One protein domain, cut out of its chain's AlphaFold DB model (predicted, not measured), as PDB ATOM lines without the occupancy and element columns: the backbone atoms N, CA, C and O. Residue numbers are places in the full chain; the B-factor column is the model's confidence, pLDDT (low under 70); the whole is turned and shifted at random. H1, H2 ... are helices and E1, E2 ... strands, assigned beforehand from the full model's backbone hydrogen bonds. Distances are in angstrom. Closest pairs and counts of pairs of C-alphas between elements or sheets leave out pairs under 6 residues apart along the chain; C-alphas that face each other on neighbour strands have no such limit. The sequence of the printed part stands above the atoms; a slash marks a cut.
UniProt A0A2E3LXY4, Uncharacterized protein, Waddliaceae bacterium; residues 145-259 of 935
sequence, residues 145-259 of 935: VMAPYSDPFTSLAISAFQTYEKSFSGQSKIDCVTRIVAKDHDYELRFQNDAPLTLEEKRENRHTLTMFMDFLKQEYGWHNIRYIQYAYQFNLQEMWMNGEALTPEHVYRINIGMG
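What this domain is: This is residues 145 to 259 of the 935 residues of an uncharacterized protein of Waddliaceae bacterium (UniProt A0A2E3LXY4). A small two-strand hairpin, E1 and E2, is wedged among helices: the long helix H2 crosses it at E1, and H1 packs on both strands with residues 152 to 160. The short H4 runs back beside H2, H3 turns off at the far end of H2, and H5 bridges between H1 and H3, while residues 165 to 171, of which 165 and 166 belong to H1, stick out. The printed part has 115 residues, with five named helices and two named strands in the order H1, E1, E2, H2, H3, H4, H5; the sheet E1 - E2 is antiparallel, and the class is mostly helix. The whole is compact, with a radius of gyration of the C-alphas of 14.0 A, and rounded, spanning 37 by 35 by 29 A.

Where its parts are: H1, residues 152 to 166, begins with C-alpha 152 at (-4.135, 39.054, 19.312) and is 21.7 A long. E1, residues 178 to 183, is 15.0 A long, and E2, residues 186 to 191, is 16.6 A. H2, residues 199 to 220, is the longest helix at 30.7 A, starting at C-alpha 199 (-4.745, 39.899, -5.679). H3 is residues 222 to 231, 14.2 A, and H4 is residues 236 to 242, 9.9 A. H5, residues 248 to 257, is 14.1 A long and ends with C-alpha 257 at (-19.925, 47.506, 20.590).

How they stand to each other: E1 and E2 form a hairpin, antiparallel at 148 degrees between directions, with N 181 and O 188 at 2.9 A and N 179 and O 190 at 2.8 A, within hydrogen-bond range. The closest C-alphas of H1 and E2 are those of Leu 156 and Leu 189, 6.8 A apart. Those of E1 and H2 are Ala 182 and Thr 208, 5.0 A apart. H2 and H4 touch at Arg 206 and Trp 240, whose C-alphas are closest at 5.1 A, with a shallow tilt of 13 degrees, opposite ways. H2 and H3 only just touch, with 3 pairs of C-alphas within 8 A, only at the corner and with residues 216 to 217 of H2 alone; their closest C-alphas, of Leu 216 and Ile 225, are 7.2 A apart. H1 and H5 touch, closest at the C-alphas of Ala 157 and Pro 248, 4.2 A; their steep tilt of 69.8 degrees is only just short of about perpendicular. H3 and H5 touch at the C-alphas of Ile 228 and Gly 257, the closest, 5.7 A, about perpendicular at 75 degrees. H2 and H5 are apart. Every O i to N i+4 pair is within hydrogen-bond range in H2, H3, H4 and H5, and 10 of 11 in H1.

The domain as a whole: The C-alphas farthest apart, of Val 145 and Leu 199, are 38.3 A apart. The printed part has no cut. The link from H1 to E1, 11 residues, is long; E2 to H2 is short but not tight, and the others are tight. The mean pLDDT of the printed part is 82.5, with residues 145 to 150 and 164 to 176 under 70.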
ATOM      1  N   VAL A 145       0.604  50.017  31.501       37.19
ATOM      2  CA  VAL A 145       0.976  48.624  31.208       37.19
ATOM      3  C   VAL A 145      -0.314  47.812  31.192       37.19
ATOM      4  O   VAL A 145      -0.685  47.181  32.180       37.19
ATOM      5  N   MET A 146      -1.040  47.900  30.078       39.56
ATOM      6  CA  MET A 146      -2.150  46.993  29.794       39.56
ATOM      7  C   MET A 146      -1.612  45.567  29.954       39.56
ATOM      8  O   MET A 146      -0.630  45.205  29.305       39.56
ATOM      9  N   ALA A 147      -2.212  44.765  30.838       35.69
ATOM     10  CA  ALA A 147      -1.985  43.325  30.788       35.69
ATOM     11  C   ALA A 147      -2.279  42.869  29.346       35.69
ATOM     12  O   ALA A 147      -3.263  43.358  28.780       35.69
ATOM     13  N   PRO A 148      -1.430  42.020  28.738       43.00
ATOM     14  CA  PRO A 148      -1.633  41.590  27.365       43.00
ATOM     15  C   PRO A 148      -3.043  41.023  27.249       43.00
ATOM     16  O   PRO A 148      -3.467  40.191  28.053       43.00
ATOM     17  N   TYR A 149      -3.791  41.551  26.290       57.75
ATOM     18  CA  TYR A 149      -5.039  40.936  25.894       57.75
ATOM     19  C   TYR A 149      -4.735  39.518  25.447       57.75
ATOM     20  O   TYR A 149      -3.743  39.286  24.757       57.75
ATOM     21  N   SER A 150      -5.576  38.573  25.855       63.19
ATOM     22  CA  SER A 150      -5.457  37.202  25.374       63.19
ATOM     23  C   SER A 150      -5.791  37.101  23.889       63.19
ATOM     24  O   SER A 150      -5.375  36.139  23.254       63.19
ATOM     25  N   ASP A 151      -6.529  38.073  23.333       81.25
ATOM     26  CA  ASP A 151      -6.825  38.106  21.909       81.25
ATOM     27  C   ASP A 151      -5.797  38.957  21.125       81.25
ATOM     28  O   ASP A 151      -5.543  40.126  21.453       81.25
ATOM     29  N   PRO A 152      -5.189  38.387  20.071       86.50
ATOM     30  CA  PRO A 152      -4.135  39.054  19.312       86.50
ATOM     31  C   PRO A 152      -4.661  40.251  18.506       86.50
ATOM     32  O   PRO A 152      -3.960  41.251  18.363       86.50
ATOM     33  N   PHE A 153      -5.915  40.208  18.042       90.19
ATOM     34  CA  PHE A 153      -6.524  41.290  17.264       90.19
ATOM     35  C   PHE A 153      -6.626  42.595  18.062       90.19
ATOM     36  O   PHE A 153      -6.228  43.653  17.573       90.19
ATOM     37  N   THR A 154      -7.115  42.539  19.301       85.50
ATOM     38  CA  THR A 154      -7.220  43.709  20.183       85.50
ATOM     39  C   THR A 154      -5.850  44.190  20.621       85.50
ATOM     40  O   THR A 154      -5.624  45.400  20.661       85.50
ATOM     41  N   SER A 155      -4.914  43.274  20.894       85.50
ATOM     42  CA  SER A 155      -3.530  43.634  21.217       85.50
ATOM     43  C   SER A 155      -2.879  44.450  20.094       85.50
ATOM     44  O   SER A 155      -2.333  45.529  20.344       85.50
ATOM     45  N   LEU A 156      -3.019  44.003  18.843       87.94
ATOM     46  CA  LEU A 156      -2.536  44.741  17.678       87.94
ATOM     47  C   LEU A 156      -3.287  46.054  17.477       87.94
ATOM     48  O   LEU A 156      -2.653  47.079  17.235       87.94
ATOM     49  N   ALA A 157      -4.613  46.064  17.624       85.81
ATOM     50  CA  ALA A 157      -5.389  47.291  17.499       85.81
ATOM     51  C   ALA A 157      -4.918  48.354  18.504       85.81
ATOM     52  O   ALA A 157      -4.706  49.507  18.134       85.81
ATOM     53  N   ILE A 158      -4.668  47.963  19.756       80.81
ATOM     54  CA  ILE A 158      -4.093  48.836  20.789       80.81
ATOM     55  C   ILE A 158      -2.722  49.347  20.386       80.81
ATOM     56  O   ILE A 158      -2.471  50.545  20.496       80.81
ATOM     57  N   SER A 159      -1.840  48.460  19.926       82.56
ATOM     58  CA  SER A 159      -0.498  48.841  19.489       82.56
ATOM     59  C   SER A 159      -0.551  49.886  18.367       82.56
ATOM     60  O   SER A 159       0.156  50.900  18.412       82.56
ATOM     61  N   ALA A 160      -1.471  49.705  17.413       82.75
ATOM     62  CA  ALA A 160      -1.727  50.670  16.353       82.75
ATOM     63  C   ALA A 160      -2.213  52.014  16.917       82.75
ATOM     64  O   ALA A 160      -1.611  53.047  16.629       82.75
ATOM     65  N   PHE A 161      -3.238  52.028  17.777       75.94
ATOM     66  CA  PHE A 161      -3.754  53.275  18.359       75.94
ATOM     67  C   PHE A 161      -2.737  54.004  19.229       75.94
ATOM     68  O   PHE A 161      -2.630  55.218  19.119       75.94
ATOM     69  N   GLN A 162      -1.946  53.298  20.033       75.31
ATOM     70  CA  GLN A 162      -0.867  53.901  20.821       75.31
ATOM     71  C   GLN A 162       0.208  54.539  19.934       75.31
ATOM     72  O   GLN A 162       0.837  55.527  20.320       75.31
ATOM     73  N   THR A 163       0.430  53.981  18.745       71.62
ATOM     74  CA  THR A 163       1.320  54.567  17.740       71.62
ATOM     75  C   THR A 163       0.685  55.815  17.128       71.62
ATOM     76  O   THR A 163       1.339  56.854  17.062       71.62
ATOM     77  N   TYR A 164      -0.602  55.752  16.776       67.19
ATOM     78  CA  TYR A 164      -1.347  56.879  16.212       67.19
ATOM     79  C   TYR A 164      -1.535  58.043  17.185       67.19
ATOM     80  O   TYR A 164      -1.427  59.193  16.768       67.19
ATOM     81  N   GLU A 165      -1.771  57.776  18.471       62.94
ATOM     82  CA  GLU A 165      -1.945  58.795  19.513       62.94
ATOM     83  C   GLU A 165      -0.713  59.691  19.654       62.94
ATOM     84  O   GLU A 165      -0.857  60.897  19.835       62.94
ATOM     85  N   LYS A 166       0.498  59.142  19.482       58.12
ATOM     86  CA  LYS A 166       1.744  59.934  19.480       58.12
ATOM     87  C   LYS A 166       1.822  60.926  18.318       58.12
ATOM     88  O   LYS A 166       2.538  61.917  18.418       58.12
ATOM     89  N   SER A 167       1.114  60.648  17.227       44.31
ATOM     90  CA  SER A 167       1.054  61.473  16.015       44.31
ATOM     91  C   SER A 167      -0.257  62.255  15.867       44.31
ATOM     92  O   SER A 167      -0.445  62.941  14.865       44.31
ATOM     93  N   PHE A 168      -1.179  62.142  16.828       42.47
ATOM     94  CA  PHE A 168      -2.538  62.655  16.690       42.47
ATOM     95  C   PHE A 168      -2.578  64.169  16.908       42.47
ATOM     96  O   PHE A 168      -2.247  64.662  17.987       42.47
ATOM     97  N   SER A 169      -3.049  64.912  15.909       42.50
ATOM     98  CA  SER A 169      -3.541  66.275  16.101       42.50
ATOM     99  C   SER A 169      -5.070  66.239  16.131       42.50
ATOM    100  O   SER A 169      -5.693  65.328  15.587       42.50
ATOM    101  N   GLY A 170      -5.721  67.226  16.756       39.53
ATOM    102  CA  GLY A 170      -7.192  67.290  16.811       39.53
ATOM    103  C   GLY A 170      -7.894  67.298  15.441       39.53
ATOM    104  O   GLY A 170      -9.110  67.146  15.400       39.53
ATOM    105  N   GLN A 171      -7.135  67.451  14.349       38.09
ATOM    106  CA  GLN A 171      -7.575  67.517  12.953       38.09
ATOM    107  C   GLN A 171      -7.418  66.186  12.192       38.09
ATOM    108  O   GLN A 171      -7.894  66.065  11.065       38.09
ATOM    109  N   SER A 172      -6.753  65.178  12.763       37.94
ATOM    110  CA  SER A 172      -6.479  63.923  12.060       37.94
ATOM    111  C   SER A 172      -7.753  63.077  11.929       37.94
ATOM    112  O   SER A 172      -8.219  62.466  12.899       37.94
ATOM    113  N   LYS A 173      -8.304  62.972  10.710       49.94
ATOM    114  CA  LYS A 173      -9.064  61.769  10.343       49.94
ATOM    115  C   LYS A 173      -8.118  60.594  10.564       49.94
ATOM    116  O   LYS A 173      -6.973  60.631  10.123       49.94
ATOM    117  N   ILE A 174      -8.567  59.598  11.323       52.03
ATOM    118  CA  ILE A 174      -7.822  58.349  11.426       52.03
ATOM    119  C   ILE A 174      -8.066  57.636  10.103       52.03
ATOM    120  O   ILE A 174      -8.945  56.789  10.008       52.03
ATOM    121  N   ASP A 175      -7.320  58.011   9.074       56.34
ATOM    122  CA  ASP A 175      -7.093  57.098   7.974       56.34
ATOM    123  C   ASP A 175      -6.136  56.063   8.560       56.34
ATOM    124  O   ASP A 175      -4.926  56.278   8.646       56.34
ATOM    125  N   CYS A 176      -6.710  54.999   9.138       60.94
ATOM    126  CA  CYS A 176      -5.966  53.841   9.617       60.94
ATOM    127  C   CYS A 176      -5.261  53.230   8.404       60.94
ATOM    128  O   CYS A 176      -5.730  52.263   7.817       60.94
ATOM    129  N   VAL A 177      -4.103  53.778   8.052       77.50
ATOM    130  CA  VAL A 177      -3.176  53.264   7.041       77.50
ATOM    131  C   VAL A 177      -2.509  51.971   7.507       77.50
ATOM    132  O   VAL A 177      -1.460  51.608   7.004       77.50
ATOM    133  N   THR A 178      -3.061  51.267   8.500       88.12
ATOM    134  CA  THR A 178      -2.596  49.935   8.883       88.12
ATOM    135  C   THR A 178      -3.722  48.920   8.790       88.12
ATOM    136  O   THR A 178      -4.860  49.169   9.198       88.12
ATOM    137  N   ARG A 179      -3.369  47.748   8.268       93.25
ATOM    138  CA  ARG A 179      -4.192  46.547   8.256       93.25
ATOM    139  C   ARG A 179      -3.585  45.475   9.143       93.25
ATOM    140  O   ARG A 179      -2.365  45.353   9.234       93.25
ATOM    141  N   ILE A 180      -4.447  44.707   9.789       94.19
ATOM    142  CA  ILE A 180      -4.081  43.482  10.487       94.19
ATOM    143  C   ILE A 180      -3.992  42.380   9.437       94.19
ATOM    144  O   ILE A 180      -4.858  42.279   8.567       94.19
ATOM    145  N   VAL A 181      -2.939  41.580   9.520       95.19
ATOM    146  CA  VAL A 181      -2.661  40.484   8.601       95.19
ATOM    147  C   VAL A 181      -2.306  39.239   9.400       95.19
ATOM    148  O   VAL A 181      -1.450  39.299  10.279       95.19
ATOM    149  N   ALA A 182      -2.952  38.120   9.083       93.19
ATOM    150  CA  ALA A 182      -2.561  36.804   9.567       93.19
ATOM    151  C   ALA A 182      -1.329  36.306   8.798       93.19
ATOM    152  O   ALA A 182      -1.328  36.288   7.564       93.19
ATOM    153  N   LYS A 183      -0.287  35.900   9.526       89.69
ATOM    154  CA  LYS A 183       0.952  35.351   8.978       89.69
ATOM    155  C   LYS A 183       1.342  34.104   9.766       89.69
ATOM    156  O   LYS A 183       1.703  34.190  10.936       89.69
ATOM    157  N   ASP A 184       1.278  32.954   9.105       86.00
ATOM    158  CA  ASP A 184       1.531  31.637   9.695       86.00
ATOM    159  C   ASP A 184       0.640  31.360  10.925       86.00
ATOM    160  O   ASP A 184      -0.540  31.040  10.783       86.00
ATOM    161  N   HIS A 185       1.196  31.498  12.132       81.50
ATOM    162  CA  HIS A 185       0.518  31.301  13.417       81.50
ATOM    163  C   HIS A 185       0.405  32.591  14.245       81.50
ATOM    164  O   HIS A 185       0.040  32.528  15.419       81.50
ATOM    165  N   ASP A 186       0.731  33.743  13.658       87.88
ATOM    166  CA  ASP A 186       0.733  35.039  14.334       87.88
ATOM    167  C   ASP A 186       0.007  36.111  13.502       87.88
ATOM    168  O   ASP A 186      -0.452  35.877  12.379       87.88
ATOM    169  N   TYR A 187      -0.113  37.304  14.071       92.19
ATOM    170  CA  TYR A 187      -0.743  38.456  13.447       92.19
ATOM    171  C   TYR A 187       0.214  39.648  13.473       92.19
ATOM    172  O   TYR A 187       0.883  39.910  14.470       92.19
ATOM    173  N   GLU A 188       0.239  40.432  12.399       94.06
ATOM    174  CA  GLU A 188       1.066  41.639  12.320       94.06
ATOM    175  C   GLU A 188       0.290  42.843  11.775       94.06
ATOM    176  O   GLU A 188      -0.697  42.709  11.048       94.06
ATOM    177  N   LEU A 189       0.745  44.046  12.139       92.56
ATOM    178  CA  LEU A 189       0.274  45.299  11.552       92.56
ATOM    179  C   LEU A 189       1.108  45.611  10.308       92.56
ATOM    180  O   LEU A 189       2.320  45.806  10.408       92.56
ATOM    181  N   ARG A 190       0.462  45.725   9.147       93.25
ATOM    182  CA  ARG A 190       1.097  46.183   7.905       93.25
ATOM    183  C   ARG A 190       0.563  47.533   7.484       93.25
ATOM    184  O   ARG A 190      -0.637  47.773   7.561       93.25
ATOM    185  N   PHE A 191       1.451  48.394   6.999       90.69
ATOM    186  CA  PHE A 191       1.046  49.659   6.405       90.69
ATOM    187  C   PHE A 191       0.336  49.401   5.069       90.69
ATOM    188  O   PHE A 191       0.815  48.623   4.245       90.69
ATOM    189  N   GLN A 192      -0.811  50.032   4.870       84.50
ATOM    190  CA  GLN A 192      -1.579  50.006   3.641       84.50
ATOM    191  C   GLN A 192      -1.335  51.325   2.913       84.50
ATOM    192  O   GLN A 192      -1.714  52.389   3.393       84.50
ATOM    193  N   ASN A 193      -0.674  51.236   1.761       83.00
ATOM    194  CA  ASN A 193      -0.526  52.370   0.854       83.00
ATOM    195  C   ASN A 193      -1.865  52.653   0.154       83.00
ATOM    196  O   ASN A 193      -2.676  51.743  -0.008       83.00
ATOM    197  N   ASP A 194      -2.051  53.869  -0.365       82.75
ATOM    198  CA  ASP A 194      -3.244  54.256  -1.144       82.75
ATOM    199  C   ASP A 194      -3.385  53.506  -2.488       82.75
ATOM    200  O   ASP A 194      -4.348  53.697  -3.232       82.75
ATOM    201  N   ALA A 195      -2.417  52.651  -2.826       85.94
ATOM    202  CA  ALA A 195      -2.465  51.816  -4.014       85.94
ATOM    203  C   ALA A 195      -3.593  50.765  -3.910       85.94
ATOM    204  O   ALA A 195      -3.830  50.212  -2.832       85.94
ATOM    205  N   PRO A 196      -4.266  50.428  -5.028       90.75
ATOM    206  CA  PRO A 196      -5.211  49.319  -5.056       90.75
ATOM    207  C   PRO A 196      -4.568  48.020  -4.561       90.75
ATOM    208  O   PRO A 196      -3.471  47.667  -4.994       90.75
ATOM    209  N   LEU A 197      -5.278  47.290  -3.696       92.50
ATOM    210  CA  LEU A 197      -4.813  46.010  -3.160       92.50
ATOM    211  C   LEU A 197      -4.551  45.008  -4.289       92.50
ATOM    212  O   LEU A 197      -5.428  44.750  -5.126       92.50
ATOM    213  N   THR A 198      -3.371  44.395  -4.268       95.44
ATOM    214  CA  THR A 198      -3.026  43.295  -5.173       95.44
ATOM    215  C   THR A 198      -3.901  42.066  -4.899       95.44
ATOM    216  O   THR A 198      -4.525  41.927  -3.844       95.44
ATOM    217  N   LEU A 199      -3.967  41.132  -5.854       96.44
ATOM    218  CA  LEU A 199      -4.745  39.899  -5.679       96.44
ATOM    219  C   LEU A 199      -4.254  39.064  -4.485       96.44
ATOM    220  O   LEU A 199      -5.064  38.435  -3.803       96.44
ATOM    221  N   GLU A 200      -2.945  39.063  -4.239       95.94
ATOM    222  CA  GLU A 200      -2.324  38.384  -3.101       95.94
ATOM    223  C   GLU A 200      -2.741  39.026  -1.777       95.94
ATOM    224  O   GLU A 200      -3.234  38.333  -0.890       95.94
ATOM    225  N   GLU A 201      -2.695  40.357  -1.683       95.00
ATOM    226  CA  GLU A 201      -3.155  41.081  -0.494       95.00
ATOM    227  C   GLU A 201      -4.649  40.883  -0.235       95.00
ATOM    228  O   GLU A 201      -5.061  40.729   0.911       95.00
ATOM    229  N   LYS A 202      -5.478  40.812  -1.284       96.31
ATOM    230  CA  LYS A 202      -6.903  40.475  -1.138       96.31
ATOM    231  C   LYS A 202      -7.114  39.056  -0.602       96.31
ATOM    232  O   LYS A 202      -8.034  38.839   0.185       96.31
ATOM    233  N   ARG A 203      -6.296  38.078  -1.017       96.44
ATOM    234  CA  ARG A 203      -6.342  36.702  -0.481       96.44
ATOM    235  C   ARG A 203      -5.922  36.667   0.987       96.44
ATOM    236  O   ARG A 203      -6.605  36.047   1.795       96.44
ATOM    237  N   GLU A 204      -4.857  37.378   1.328       95.75
ATOM    238  CA  GLU A 204      -4.363  37.527   2.695       95.75
ATOM    239  C   GLU A 204      -5.392  38.218   3.611       95.75
ATOM    240  O   GLU A 204      -5.668  37.754   4.719       95.75
ATOM    241  N   ASN A 205      -6.042  39.276   3.120       96.06
ATOM    242  CA  ASN A 205      -7.131  39.956   3.818       96.06
ATOM    243  C   ASN A 205      -8.322  39.023   4.070       96.06
ATOM    244  O   ASN A 205      -8.843  38.983   5.183       96.06
ATOM    245  N   ARG A 206      -8.730  38.229   3.070       97.19
ATOM    246  CA  ARG A 206      -9.790  37.216   3.229       97.19
ATOM    247  C   ARG A 206      -9.435  36.177   4.276       97.19
ATOM    248  O   ARG A 206     -10.287  35.830   5.092       97.19
ATOM    249  N   HIS A 207      -8.197  35.694   4.265       95.88
ATOM    250  CA  HIS A 207      -7.721  34.742   5.262       95.88
ATOM    251  C   HIS A 207      -7.790  35.346   6.672       95.88
ATOM    252  O   HIS A 207      -8.418  34.768   7.555       95.88
ATOM    253  N   THR A 208      -7.273  36.565   6.842       96.44
ATOM    254  CA  THR A 208      -7.321  37.303   8.114       96.44
ATOM    255  C   THR A 208      -8.756  37.521   8.597       96.44
ATOM    256  O   THR A 208      -9.066  37.267   9.759       96.44
ATOM    257  N   LEU A 209      -9.657  37.962   7.712       96.19
ATOM    258  CA  LEU A 209     -11.070  38.156   8.042       96.19
ATOM    259  C   LEU A 209     -11.757  36.847   8.425       96.19
ATOM    260  O   LEU A 209     -12.595  36.864   9.317       96.19
ATOM    261  N   THR A 210     -11.397  35.728   7.793       96.00
ATOM    262  CA  THR A 210     -11.931  34.404   8.150       96.00
ATOM    263  C   THR A 210     -11.539  34.051   9.582       96.00
ATOM    264  O   THR A 210     -12.416  33.817  10.407       96.00
ATOM    265  N   MET A 211     -10.248  34.152   9.916       94.50
ATOM    266  CA  MET A 211      -9.760  33.895  11.276       94.50
ATOM    267  C   MET A 211     -10.399  34.826  12.311       94.50
ATOM    268  O   MET A 211     -10.746  34.398  13.411       94.50
ATOM    269  N   PHE A 212     -10.583  36.101  11.963       94.50
ATOM    270  CA  PHE A 212     -11.233  37.056  12.851       94.50
ATOM    271  C   PHE A 212     -12.721  36.750  13.042       94.50
ATOM    272  O   PHE A 212     -13.204  36.781  14.168       94.50
ATOM    273  N   MET A 213     -13.455  36.420  11.976       94.44
ATOM    274  CA  MET A 213     -14.864  36.023  12.065       94.44
ATOM    275  C   MET A 213     -15.045  34.747  12.892       94.44
ATOM    276  O   MET A 213     -15.959  34.699  13.712       94.44
ATOM    277  N   ASP A 214     -14.163  33.759  12.737       91.25
ATOM    278  CA  ASP A 214     -14.179  32.527  13.532       91.25
ATOM    279  C   ASP A 214     -13.915  32.818  15.012       91.25
ATOM    280  O   ASP A 214     -14.673  32.370  15.877       91.25
ATOM    281  N   PHE A 215     -12.914  33.657  15.303       91.12
ATOM    282  CA  PHE A 215     -12.652  34.147  16.655       91.12
ATOM    283  C   PHE A 215     -13.886  34.840  17.245       91.12
ATOM    284  O   PHE A 215     -14.320  34.497  18.343       91.12
ATOM    285  N   LEU A 216     -14.492  35.785  16.520       90.50
ATOM    286  CA  LEU A 216     -15.672  36.498  17.003       90.50
ATOM    287  C   LEU A 216     -16.859  35.553  17.213       90.50
ATOM    288  O   LEU A 216     -17.587  35.713  18.195       90.50
ATOM    289  N   LYS A 217     -17.071  34.585  16.311       89.00
ATOM    290  CA  LYS A 217     -18.133  33.578  16.428       89.00
ATOM    291  C   LYS A 217     -17.963  32.800  17.725       89.00
ATOM    292  O   LYS A 217     -18.919  32.704  18.490       89.00
ATOM    293  N   GLN A 218     -16.763  32.281  17.966       84.62
ATOM    294  CA  GLN A 218     -16.442  31.513  19.163       84.62
ATOM    295  C   GLN A 218     -16.585  32.365  20.427       84.62
ATOM    296  O   GLN A 218     -17.127  31.914  21.431       84.62
ATOM    297  N   GLU A 219     -16.109  33.605  20.382       85.06
ATOM    298  CA  GLU A 219     -15.993  34.454  21.559       85.06
ATOM    299  C   GLU A 219     -17.313  35.127  21.952       85.06
ATOM    300  O   GLU A 219     -17.634  35.199  23.137       85.06
ATOM    301  N   TYR A 220     -18.094  35.592  20.976       84.94
ATOM    302  CA  TYR A 220     -19.257  36.458  21.199       84.94
ATOM    303  C   TYR A 220     -20.564  35.934  20.587       84.94
ATOM    304  O   TYR A 220     -21.635  36.441  20.920       84.94
ATOM    305  N   GLY A 221     -20.500  34.942  19.695       87.94
ATOM    306  CA  GLY A 221     -21.655  34.409  18.970       87.94
ATOM    307  C   GLY A 221     -22.143  35.304  17.820       87.94
ATOM    308  O   GLY A 221     -22.129  36.534  17.887       87.94
ATOM    309  N   TRP A 222     -22.650  34.686  16.745       87.56
ATOM    310  CA  TRP A 222     -23.033  35.392  15.507       87.56
ATOM    311  C   TRP A 222     -24.105  36.467  15.671       87.56
ATOM    312  O   TRP A 222     -24.109  37.451  14.933       87.56
ATOM    313  N   HIS A 223     -25.025  36.291  16.615       84.69
ATOM    314  CA  HIS A 223     -26.100  37.254  16.822       84.69
ATOM    315  C   HIS A 223     -25.565  38.620  17.273       84.69
ATOM    316  O   HIS A 223     -25.956  39.648  16.721       84.69
ATOM    317  N   ASN A 224     -24.617  38.626  18.211       85.56
ATOM    318  CA  ASN A 224     -24.040  39.855  18.754       85.56
ATOM    319  C   ASN A 224     -23.165  40.554  17.707       85.56
ATOM    320  O   ASN A 224     -23.198  41.776  17.574       85.56
ATOM    321  N   ILE A 225     -22.443  39.774  16.897       88.06
ATOM    322  CA  ILE A 225     -21.649  40.304  15.783       88.06
ATOM    323  C   ILE A 225     -22.559  40.995  14.763       88.06
ATOM    324  O   ILE A 225     -22.283  42.130  14.381       88.06
ATOM    325  N   ARG A 226     -23.676  40.367  14.366       88.12
ATOM    326  CA  ARG A 226     -24.645  40.969  13.431       88.12
ATOM    327  C   ARG A 226     -25.224  42.275  13.969       88.12
ATOM    328  O   ARG A 226     -25.312  43.247  13.223       88.12
ATOM    329  N   TYR A 227     -25.569  42.308  15.258       85.12
ATOM    330  CA  TYR A 227     -26.032  43.526  15.926       85.12
ATOM    331  C   TYR A 227     -24.989  44.651  15.821       85.12
ATOM    332  O   TYR A 227     -25.308  45.765  15.408       85.12
ATOM    333  N   ILE A 228     -23.723  44.356  16.129       86.88
ATOM    334  CA  ILE A 228     -22.617  45.325  16.104       86.88
ATOM    335  C   ILE A 228     -22.308  45.794  14.679       86.88
ATOM    336  O   ILE A 228     -22.165  46.993  14.453       86.88
ATOM    337  N   GLN A 229     -22.247  44.880  13.710       89.00
ATOM    338  CA  GLN A 229     -22.056  45.203  12.293       89.00
ATOM    339  C   GLN A 229     -23.090  46.227  11.807       89.00
ATOM    340  O   GLN A 229     -22.732  47.233  11.193       89.00
ATOM    341  N   TYR A 230     -24.363  46.023  12.161       84.88
ATOM    342  CA  TYR A 230     -25.421  46.981  11.853       84.88
ATOM    343  C   TYR A 230     -25.231  48.305  12.606       84.88
ATOM    344  O   TYR A 230     -25.185  49.370  11.990       84.88
ATOM    345  N   ALA A 231     -25.100  48.250  13.937       80.12
ATOM    346  CA  ALA A 231     -25.067  49.439  14.792       80.12
ATOM    347  C   ALA A 231     -23.886  50.373  14.476       80.12
ATOM    348  O   ALA A 231     -23.986  51.585  14.665       80.12
ATOM    349  N   TYR A 232     -22.778  49.818  13.980       82.75
ATOM    350  CA  TYR A 232     -21.555  50.554  13.653       82.75
ATOM    351  C   TYR A 232     -21.239  50.608  12.152       82.75
ATOM    352  O   TYR A 232     -20.126  51.001  11.788       82.75
ATOM    353  N   GLN A 233     -22.220  50.260  11.312       84.12
ATOM    354  CA  GLN A 233     -22.211  50.441   9.857       84.12
ATOM    355  C   GLN A 233     -20.986  49.821   9.161       84.12
ATOM    356  O   GLN A 233     -20.281  50.493   8.409       84.12
ATOM    357  N   PHE A 234     -20.707  48.542   9.418       88.88
ATOM    358  CA  PHE A 234     -19.684  47.782   8.688       88.88
ATOM    359  C   PHE A 234     -20.123  46.330   8.474       88.88
ATOM    360  O   PHE A 234     -20.893  45.782   9.265       88.88
ATOM    361  N   ASN A 235     -19.631  45.681   7.415       94.00
ATOM    362  CA  ASN A 235     -20.015  44.309   7.092       94.00
ATOM    363  C   ASN A 235     -18.805  43.401   6.826       94.00
ATOM    364  O   ASN A 235     -18.208  43.456   5.760       94.00
ATOM    365  N   LEU A 236     -18.480  42.517   7.779       95.38
ATOM    366  CA  LEU A 236     -17.337  41.599   7.677       95.38
ATOM    367  C   LEU A 236     -17.447  40.643   6.480       95.38
ATOM    368  O   LEU A 236     -16.436  40.331   5.855       95.38
ATOM    369  N   GLN A 237     -18.663  40.213   6.128       95.62
ATOM    370  CA  GLN A 237     -18.889  39.325   4.989       95.62
ATOM    371  C   GLN A 237     -18.656  40.055   3.664       95.62
ATOM    372  O   GLN A 237     -18.050  39.506   2.748       95.62
ATOM    373  N   GLU A 238     -19.122  41.297   3.558       96.44
ATOM    374  CA  GLU A 238     -18.893  42.145   2.386       96.44
ATOM    375  C   GLU A 238     -17.409  42.471   2.218       96.44
ATOM    376  O   GLU A 238     -16.848  42.249   1.144       96.44
ATOM    377  N   MET A 239     -16.750  42.861   3.312       96.88
ATOM    378  CA  MET A 239     -15.305  43.067   3.347       96.88
ATOM    379  C   MET A 239     -14.556  41.820   2.862       96.88
ATOM    380  O   MET A 239     -13.642  41.912   2.041       96.88
ATOM    381  N   TRP A 240     -14.973  40.633   3.314       97.50
ATOM    382  CA  TRP A 240     -14.389  39.363   2.886       97.50
ATOM    383  C   TRP A 240     -14.602  39.118   1.384       97.50
ATOM    384  O   TRP A 240     -13.649  38.821   0.658       97.50
ATOM    385  N   MET A 241     -15.819  39.319   0.868       97.00
ATOM    386  CA  MET A 241     -16.109  39.164  -0.564       97.00
ATOM    387  C   MET A 241     -15.236  40.098  -1.417       97.00
ATOM    388  O   MET A 241     -14.607  39.656  -2.386       97.00
ATOM    389  N   ASN A 242     -15.088  41.352  -0.992       96.81
ATOM    390  CA  ASN A 242     -14.325  42.381  -1.697       96.81
ATOM    391  C   ASN A 242     -12.797  42.254  -1.522       96.81
ATOM    392  O   ASN A 242     -12.030  42.818  -2.311       96.81
ATOM    393  N   GLY A 243     -12.341  41.470  -0.538       96.12
ATOM    394  CA  GLY A 243     -10.929  41.375  -0.154       96.12
ATOM    395  C   GLY A 243     -10.421  42.625   0.570       96.12
ATOM    396  O   GLY A 243      -9.239  42.956   0.468       96.12
ATOM    397  N   GLU A 244     -11.312  43.336   1.257       95.62
ATOM    398  CA  GLU A 244     -10.997  44.511   2.067       95.62
ATOM    399  C   GLU A 244     -10.228  44.127   3.328       95.62
ATOM    400  O   GLU A 244     -10.335  43.015   3.843       95.62
ATOM    401  N   ALA A 245      -9.430  45.062   3.828       94.94
ATOM    402  CA  ALA A 245      -8.562  44.812   4.959       94.94
ATOM    403  C   ALA A 245      -9.294  44.915   6.307       94.94
ATOM    404  O   ALA A 245     -10.131  45.796   6.526       94.94
ATOM    405  N   LEU A 246      -8.917  44.058   7.259       95.19
ATOM    406  CA  LEU A 246      -9.279  44.245   8.660       95.19
ATOM    407  C   LEU A 246      -8.386  45.339   9.263       95.19
ATOM    408  O   LEU A 246      -7.170  45.182   9.308       95.19
ATOM    409  N   THR A 247      -8.963  46.439   9.746       92.88
ATOM    410  CA  THR A 247      -8.211  47.553  10.340       92.88
ATOM    411  C   THR A 247      -8.326  47.536  11.870       92.88
ATOM    412  O   THR A 247      -9.303  47.003  12.412       92.88
ATOM    413  N   PRO A 248      -7.390  48.177  12.596       89.00
ATOM    414  CA  PRO A 248      -7.530  48.443  14.030       89.00
ATOM    415  C   PRO A 248      -8.856  49.113  14.412       89.00
ATOM    416  O   PRO A 248      -9.401  48.848  15.483       89.00
ATOM    417  N   GLU A 249      -9.407  49.960  13.535       85.00
ATOM    418  CA  GLU A 249     -10.692  50.617  13.772       85.00
ATOM    419  C   GLU A 249     -11.862  49.630  13.777       85.00
ATOM    420  O   GLU A 249     -12.737  49.751  14.631       85.00
ATOM    421  N   HIS A 250     -11.868  48.624  12.899       90.44
ATOM    422  CA  HIS A 250     -12.901  47.585  12.910       90.44
ATOM    423  C   HIS A 250     -12.899  46.808  14.232       90.44
ATOM    424  O   HIS A 250     -13.950  46.656  14.859       90.44
ATOM    425  N   VAL A 251     -11.718  46.396  14.706       89.88
ATOM    426  CA  VAL A 251     -11.561  45.708  16.000       89.88
ATOM    427  C   VAL A 251     -12.033  46.599  17.151       89.88
ATOM    428  O   VAL A 251     -12.785  46.164  18.021       89.88
ATOM    429  N   TYR A 252     -11.668  47.880  17.126       84.56
ATOM    430  CA  TYR A 252     -12.099  48.857  18.120       84.56
ATOM    431  C   TYR A 252     -13.620  49.059  18.158       84.56
ATOM    432  O   TYR A 252     -14.216  49.023  19.237       84.56
ATOM    433  N   ARG A 253     -14.264  49.224  16.996       86.19
ATOM    434  CA  ARG A 253     -15.728  49.344  16.888       86.19
ATOM    435  C   ARG A 253     -16.424  48.130  17.494       86.19
ATOM    436  O   ARG A 253     -17.390  48.296  18.236       86.19
ATOM    437  N   ILE A 254     -15.906  46.932  17.223       88.69
ATOM    438  CA  ILE A 254     -16.427  45.683  17.784       88.69
ATOM    439  C   ILE A 254     -16.274  45.665  19.301       88.69
ATOM    440  O   ILE A 254     -17.272  45.503  19.997       88.69
ATOM    441  N   ASN A 255     -15.073  45.907  19.824       84.25
ATOM    442  CA  ASN A 255     -14.806  45.855  21.263       84.25
ATOM    443  C   ASN A 255     -15.666  46.835  22.063       84.25
ATOM    444  O   ASN A 255     -16.194  46.485  23.116       84.25
ATOM    445  N   ILE A 256     -15.864  48.048  21.546       81.12
ATOM    446  CA  ILE A 256     -16.770  49.017  22.165       81.12
ATOM    447  C   ILE A 256     -18.233  48.583  22.024       81.12
ATOM    448  O   ILE A 256     -19.018  48.715  22.967       81.12
ATOM    449  N   GLY A 257     -18.597  48.036  20.866       84.75
ATOM    450  CA  GLY A 257     -19.925  47.506  20.590       84.75
ATOM    451  C   GLY A 257     -20.358  46.382  21.514       84.75
ATOM    452  O   GLY A 257     -21.523  46.338  21.902       84.75
ATOM    453  N   MET A 258     -19.411  45.547  21.935       83.25
ATOM    454  CA  MET A 258     -19.611  44.453  22.888       83.25
ATOM    455  C   MET A 258     -20.000  44.923  24.298       83.25
ATOM    456  O   MET A 258     -20.408  44.104  25.126       83.25
ATOM    457  N   GLY A 259     -19.865  46.221  24.587       78.75
ATOM    458  CA  GLY A 259     -20.367  46.850  25.807       78.75
ATOM    459  C   GLY A 259     -21.845  47.249  25.744       78.75
ATOM    460  O   GLY A 259     -22.383  47.683  26.761       78.75
TER     461      GLY A 259